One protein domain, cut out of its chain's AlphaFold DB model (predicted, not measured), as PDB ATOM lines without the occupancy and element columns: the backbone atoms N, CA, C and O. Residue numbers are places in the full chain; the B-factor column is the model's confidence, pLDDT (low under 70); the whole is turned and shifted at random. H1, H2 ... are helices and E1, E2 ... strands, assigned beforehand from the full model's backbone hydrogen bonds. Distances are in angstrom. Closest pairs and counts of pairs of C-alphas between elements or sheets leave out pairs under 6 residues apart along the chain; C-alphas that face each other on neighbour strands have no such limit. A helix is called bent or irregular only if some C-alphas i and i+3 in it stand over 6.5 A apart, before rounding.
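Overview. This is residues 36 to 85 of the 239 residues of an uncharacterized protein of Gossypium trilobum (UniProt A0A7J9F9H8). One long helix, H2, makes most of the length of an L-like shape, with the shorter helix H1 set crosswise near its first end and a looping link joining the two. Residues 66 to 85, the later part of H2 and the short strand E1, stick out as a free arm. The printed part has 50 residues, with two named helices and one named strand in the order H1, H2, E1, and its class is mostly helix. It is extended, with a radius of gyration of the C-alphas of 15.4 A and spans of 52 by 22 by 18 A.

Along the chain. H1 takes residues 37 to 49 and is 18.5 A long from first to last C-alpha, beginning at C-alpha 37 at (101.053, 46.534, 121.074). H2 takes residues 59 to 81 and is 33.1 A long, beginning at C-alpha 59 at (117.140, 53.854, 124.884). E1 takes residues 83 to 85, is 7.2 A long, and ends at C-alpha 85 at (120.035, 38.284, 83.630).

Arrangement. H1 and H2 are apart, with no C-alpha of the one within 8 A of the other. H1 and E1 are apart too. H2 and E1 meet only through their link. E1 pairs with no named strand. In H1 and H2 every O i to N i+4 pair is within hydrogen-bond range. Neither helix is bent.

Size, cuts and confidence. The two C-alphas farthest apart are those of Ser 54 and Lys 85, at 52.5 A. The printed part has no cut. The link from H1 to H2, of 9 residues, is short, and the link from H2 to E1, of 1 residue, is tight. Residues 48 to 54 stand free. The mean pLDDT of the printed part is 83.2, and residues 51 to 56 are under 70.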
ATOM      1  N   THR A  36     102.589  51.030 122.281       79.44
ATOM      2  CA  THR A  36     102.177  50.209 121.133       79.44
ATOM      3  C   THR A  36     102.124  48.731 121.500       79.44
ATOM      4  O   THR A  36     103.003  48.209 122.186       79.44
ATOM      5  N   LYS A  37     101.143  48.003 120.950       85.62
ATOM      6  CA  LYS A  37     101.053  46.534 121.074       85.62
ATOM      7  C   LYS A  37     102.347  45.837 120.629       85.62
ATOM      8  O   LYS A  37     102.728  44.809 121.178       85.62
ATOM      9  N   ARG A  38     103.050  46.421 119.652       80.56
ATOM     10  CA  ARG A  38     104.346  45.935 119.163       80.56
ATOM     11  C   ARG A  38     105.444  46.051 120.222       80.56
ATOM     12  O   ARG A  38     106.202  45.100 120.390       80.56
ATOM     13  N   LEU A  39     105.505  47.174 120.940       82.69
ATOM     14  CA  LEU A  39     106.453  47.379 122.031       82.69
ATOM     15  C   LEU A  39     106.189  46.423 123.199       82.69
ATOM     16  O   LEU A  39     107.129  45.843 123.734       82.69
ATOM     17  N   GLU A  40     104.926  46.220 123.571       84.00
ATOM     18  CA  GLU A  40     104.572  45.288 124.648       84.00
ATOM     19  C   GLU A  40     104.916  43.840 124.287       84.00
ATOM     20  O   GLU A  40     105.536  43.127 125.079       84.00
ATOM     21  N   ASN A  41     104.637  43.429 123.047       87.00
ATOM     22  CA  ASN A  41     105.058  42.124 122.541       87.00
ATOM     23  C   ASN A  41     106.586  41.967 122.553       87.00
ATOM     24  O   ASN A  41     107.089  40.920 122.959       87.00
ATOM     25  N   PHE A  42     107.327  43.001 122.143       85.06
ATOM     26  CA  PHE A  42     108.788  43.002 122.190       85.06
ATOM     27  C   PHE A  42     109.311  42.870 123.627       85.06
ATOM     28  O   PHE A  42     110.124  41.992 123.891       85.06
ATOM     29  N   LYS A  43     108.811  43.674 124.574       82.69
ATOM     30  CA  LYS A  43     109.210  43.605 125.991       82.69
ATOM     31  C   LYS A  43     108.925  42.231 126.596       82.69
ATOM     32  O   LYS A  43     109.757  41.715 127.335       82.69
ATOM     33  N   LYS A  44     107.761  41.641 126.287       86.25
ATOM     34  CA  LYS A  44     107.392  40.292 126.741       86.25
ATOM     35  C   LYS A  44     108.378  39.247 126.212       86.25
ATOM     36  O   LYS A  44     108.865  38.442 126.995       86.25
ATOM     37  N   LYS A  45     108.706  39.308 124.916       85.38
ATOM     38  CA  LYS A  45     109.666  38.404 124.267       85.38
ATOM     39  C   LYS A  45     111.095  38.577 124.802       85.38
ATOM     40  O   LYS A  45     111.760  37.597 125.114       85.38
ATOM     41  N   TRP A  46     111.551  39.818 124.961       82.00
ATOM     42  CA  TRP A  46     112.877  40.135 125.494       82.00
ATOM     43  C   TRP A  46     113.077  39.556 126.900       82.00
ATOM     44  O   TRP A  46     114.084  38.910 127.169       82.00
ATOM     45  N   LYS A  47     112.073  39.717 127.774       81.50
ATOM     46  CA  LYS A  47     112.077  39.153 129.132       81.50
ATOM     47  C   LYS A  47     112.076  37.623 129.165       81.50
ATOM     48  O   LYS A  47     112.567  37.062 130.133       81.50
ATOM     49  N   SER A  48     111.489  36.951 128.168       82.12
ATOM     50  CA  SER A  48     111.475  35.482 128.122       82.12
ATOM     51  C   SER A  48     112.769  34.882 127.572       82.12
ATOM     52  O   SER A  48     113.130  33.780 127.960       82.12
ATOM     53  N   GLU A  49     113.450  35.575 126.655       78.12
ATOM     54  CA  GLU A  49     114.673  35.062 126.015       78.12
ATOM     55  C   GLU A  49     115.936  35.372 126.828       78.12
ATOM     56  O   GLU A  49     116.882  34.586 126.826       78.12
ATOM     57  N   ILE A  50     115.949  36.481 127.571       73.44
ATOM     58  CA  ILE A  50     117.051  36.829 128.466       73.44
ATOM     59  C   ILE A  50     116.663  36.403 129.881       73.44
ATOM     60  O   ILE A  50     115.789  37.014 130.490       73.44
ATOM     61  N   HIS A  51     117.328  35.371 130.417       57.72
ATOM     62  CA  HIS A  51     117.183  34.859 131.794       57.72
ATOM     63  C   HIS A  51     117.698  35.857 132.860       57.72
ATOM     64  O   HIS A  51     118.436  35.504 133.774       57.72
ATOM     65  N   SER A  52     117.350  37.136 132.742       56.50
ATOM     66  CA  SER A  52     117.692  38.171 133.709       56.50
ATOM     67  C   SER A  52     116.532  39.147 133.854       56.50
ATOM     68  O   SER A  52     116.129  39.828 132.913       56.50
ATOM     69  N   SER A  53     115.993  39.218 135.070       55.50
ATOM     70  CA  SER A  53     114.896  40.109 135.454       55.50
ATOM     71  C   SER A  53     115.315  41.584 135.556       55.50
ATOM     72  O   SER A  53     114.450  42.444 135.730       55.50
ATOM     73  N   SER A  54     116.615  41.892 135.445       53.22
ATOM     74  CA  SER A  54     117.177  43.189 135.841       53.22
ATOM     75  C   SER A  54     117.630  44.103 134.696       53.22
ATOM     76  O   SER A  54     117.798  45.301 134.924       53.22
ATOM     77  N   THR A  55     117.768  43.630 133.451       58.09
ATOM     78  CA  THR A  55     118.182  44.501 132.333       58.09
ATOM     79  C   THR A  55     116.978  45.210 131.714       58.09
ATOM     80  O   THR A  55     116.438  44.850 130.667       58.09
ATOM     81  N   LYS A  56     116.527  46.272 132.387       67.69
ATOM     82  CA  LYS A  56     115.568  47.222 131.814       67.69
ATOM     83  C   LYS A  56     116.159  47.772 130.515       67.69
ATOM     84  O   LYS A  56     117.202  48.421 130.545       67.69
ATOM     85  N   LEU A  57     115.504  47.501 129.385       72.06
ATOM     86  CA  LEU A  57     115.985  47.955 128.082       72.06
ATOM     87  C   LEU A  57     116.129  49.483 128.098       72.06
ATOM     88  O   LEU A  57     115.151  50.202 128.335       72.06
ATOM     89  N   ASN A  58     117.353  49.961 127.894       77.31
ATOM     90  CA  ASN A  58     117.637  51.384 127.789       77.31
ATOM     91  C   ASN A  58     117.322  51.889 126.370       77.31
ATOM     92  O   ASN A  58     116.988  51.114 125.469       77.31
ATOM     93  N   ILE A  59     117.415  53.205 126.173       78.38
ATOM     94  CA  ILE A  59     117.140  53.854 124.884       78.38
ATOM     95  C   ILE A  59     117.974  53.258 123.738       78.38
ATOM     96  O   ILE A  59     117.450  53.036 122.649       78.38
ATOM     97  N   PHE A  60     119.234  52.906 124.005       80.56
ATOM     98  CA  PHE A  60     120.135  52.322 123.014       80.56
ATOM     99  C   PHE A  60     119.671  50.944 122.537       80.56
ATOM    100  O   PHE A  60     119.773  50.657 121.349       80.56
ATOM    101  N   GLY A  61     119.096  50.118 123.416       83.19
ATOM    102  CA  GLY A  61     118.528  48.825 123.025       83.19
ATOM    103  C   GLY A  61     117.346  48.962 122.059       83.19
ATOM    104  O   GLY A  61     117.254  48.209 121.090       83.19
ATOM    105  N   TYR A  62     116.477  49.957 122.273       82.44
ATOM    106  CA  TYR A  62     115.379  50.248 121.342       82.44
ATOM    107  C   TYR A  62     115.911  50.726 119.983       82.44
ATOM    108  O   TYR A  62     115.499  50.206 118.949       82.44
ATOM    109  N   LEU A  63     116.881  51.646 119.983       84.12
ATOM    110  CA  LEU A  63     117.500  52.159 118.754       84.12
ATOM    111  C   LEU A  63     118.250  51.066 117.977       84.12
ATOM    112  O   LEU A  63     118.153  50.992 116.752       84.12
ATOM    113  N   ALA A  64     118.963  50.177 118.669       85.44
ATOM    114  CA  ALA A  64     119.637  49.046 118.041       85.44
ATOM    115  C   ALA A  64     118.630  48.095 117.368       85.44
ATOM    116  O   ALA A  64     118.834  47.676 116.229       85.44
ATOM    117  N   TYR A  65     117.502  47.802 118.024       85.25
ATOM    118  CA  TYR A  65     116.444  46.988 117.423       85.25
ATOM    119  C   TYR A  65     115.851  47.649 116.170       85.25
ATOM    120  O   TYR A  65     115.732  47.000 115.126       85.25
ATOM    121  N   ASP A  66     115.509  48.936 116.246       85.25
ATOM    122  CA  ASP A  66     114.888  49.656 115.133       85.25
ATOM    123  C   ASP A  66     115.836  49.808 113.936       85.25
ATOM    124  O   ASP A  66     115.408  49.636 112.792       85.25
ATOM    125  N   THR A  67     117.128  50.050 114.171       89.31
ATOM    126  CA  THR A  67     118.137  50.143 113.100       89.31
ATOM    127  C   THR A  67     118.327  48.810 112.378       89.31
ATOM    128  O   THR A  67     118.287  48.773 111.146       89.31
ATOM    129  N   VAL A  68     118.441  47.695 113.110       91.31
ATOM    130  CA  VAL A  68     118.519  46.348 112.518       91.31
ATOM    131  C   VAL A  68     117.237  46.010 111.756       91.31
ATOM    132  O   VAL A  68     117.292  45.485 110.641       91.31
ATOM    133  N   TRP A  69     116.069  46.352 112.308       89.81
ATOM    134  CA  TRP A  69     114.789  46.139 111.637       89.81
ATOM    135  C   TRP A  69     114.674  46.948 110.337       89.81
ATOM    136  O   TRP A  69     114.243  46.414 109.310       89.81
ATOM    137  N   ALA A  70     115.073  48.221 110.361       92.00
ATOM    138  CA  ALA A  70     115.086  49.092 109.191       92.00
ATOM    139  C   ALA A  70     116.031  48.553 108.109       92.00
ATOM    140  O   ALA A  70     115.624  48.431 106.952       92.00
ATOM    141  N   LEU A  71     117.243  48.134 108.488       94.44
ATOM    142  CA  LEU A  71     118.207  47.518 107.577       94.44
ATOM    143  C   LEU A  71     117.641  46.241 106.940       94.44
ATOM    144  O   LEU A  71     117.687  46.080 105.721       94.44
ATOM    145  N   GLY A  72     117.026  45.366 107.741       95.12
ATOM    146  CA  GLY A  72     116.369  44.156 107.249       95.12
ATOM    147  C   GLY A  72     115.255  44.463 106.243       95.12
ATOM    148  O   GLY A  72     115.163  43.821 105.196       95.12
ATOM    149  N   LYS A  73     114.439  45.495 106.503       94.19
ATOM    150  CA  LYS A  73     113.411  45.964 105.559       94.19
ATOM    151  C   LYS A  73     114.013  46.527 104.276       94.19
ATOM    152  O   LYS A  73     113.478  46.256 103.203       94.19
ATOM    153  N   MET A  74     115.110  47.274 104.363       94.69
ATOM    154  CA  MET A  74     115.811  47.804 103.194       94.69
ATOM    155  C   MET A  74     116.367  46.682 102.316       94.69
ATOM    156  O   MET A  74     116.111  46.682 101.113       94.69
ATOM    157  N   ILE A  75     117.057  45.703 102.909       95.31
ATOM    158  CA  ILE A  75     117.612  44.547 102.189       95.31
ATOM    159  C   ILE A  75     116.492  43.746 101.528       95.31
ATOM    160  O   ILE A  75     116.569  43.465 100.335       95.31
ATOM    161  N   LEU A  76     115.427  43.425 102.269       93.88
ATOM    162  CA  LEU A  76     114.286  42.683 101.735       93.88
ATOM    163  C   LEU A  76     113.638  43.423 100.559       93.88
ATOM    164  O   LEU A  76     113.379  42.828  99.516       93.88
ATOM    165  N   ASN A  77     113.408  44.730 100.702       93.56
ATOM    166  CA  ASN A  77     112.840  45.553  99.636       93.56
ATOM    167  C   ASN A  77     113.765  45.635  98.418       93.56
ATOM    168  O   ASN A  77     113.276  45.621  97.289       93.56
ATOM    169  N   GLY A  78     115.079  45.722  98.637       93.69
ATOM    170  CA  GLY A  78     116.081  45.669  97.580       93.69
ATOM    171  C   GLY A  78     116.010  44.343  96.832       93.69
ATOM    172  O   GLY A  78     115.804  44.344  95.622       93.69
ATOM    173  N   LEU A  79     116.076  43.224  97.562       92.69
ATOM    174  CA  LEU A  79     116.040  41.866  97.021       92.69
ATOM    175  C   LEU A  79     114.766  41.596  96.213       92.69
ATOM    176  O   LEU A  79     114.858  41.124  95.087       92.69
ATOM    177  N   LEU A  80     113.587  41.941  96.739       93.19
ATOM    178  CA  LEU A  80     112.309  41.751  96.040       93.19
ATOM    179  C   LEU A  80     112.198  42.574  94.746       93.19
ATOM    180  O   LEU A  80     111.423  42.217  93.860       93.19
ATOM    181  N   LYS A  81     112.955  43.671  94.633       92.06
ATOM    182  CA  LYS A  81     112.995  44.533  93.444       92.06
ATOM    183  C   LYS A  81     114.120  44.172  92.474       92.06
ATOM    184  O   LYS A  81     114.138  44.727  91.374       92.06
ATOM    185  N   THR A  82     115.049  43.282  92.836       92.06
ATOM    186  CA  THR A  82     116.152  42.930  91.937       92.06
ATOM    187  C   THR A  82     115.637  42.188  90.709       92.06
ATOM    188  O   THR A  82     114.810  41.275  90.780       92.06
ATOM    189  N   LYS A  83     116.138  42.615  89.552       92.69
ATOM    190  CA  LYS A  83     115.943  41.954  88.266       92.69
ATOM    191  C   LYS A  83     117.255  42.017  87.514       92.69
ATOM    192  O   LYS A  83     117.805  43.102  87.337       92.69
ATOM    193  N   PHE A  84     117.763  40.869  87.099       91.19
ATOM    194  CA  PHE A  84     118.994  40.786  86.323       91.19
ATOM    195  C   PHE A  84     118.985  39.526  85.468       91.19
ATOM    196  O   PHE A  84     118.214  38.605  85.721       91.19
ATOM    197  N   LYS A  85     119.851  39.471  84.462       90.25
ATOM    198  CA  LYS A  85     120.035  38.284  83.630       90.25
ATOM    199  C   LYS A  85     121.265  37.517  84.108       90.25
ATOM    200  O   LYS A  85     122.366  38.060  84.082       90.25
TER     201      LYS A  85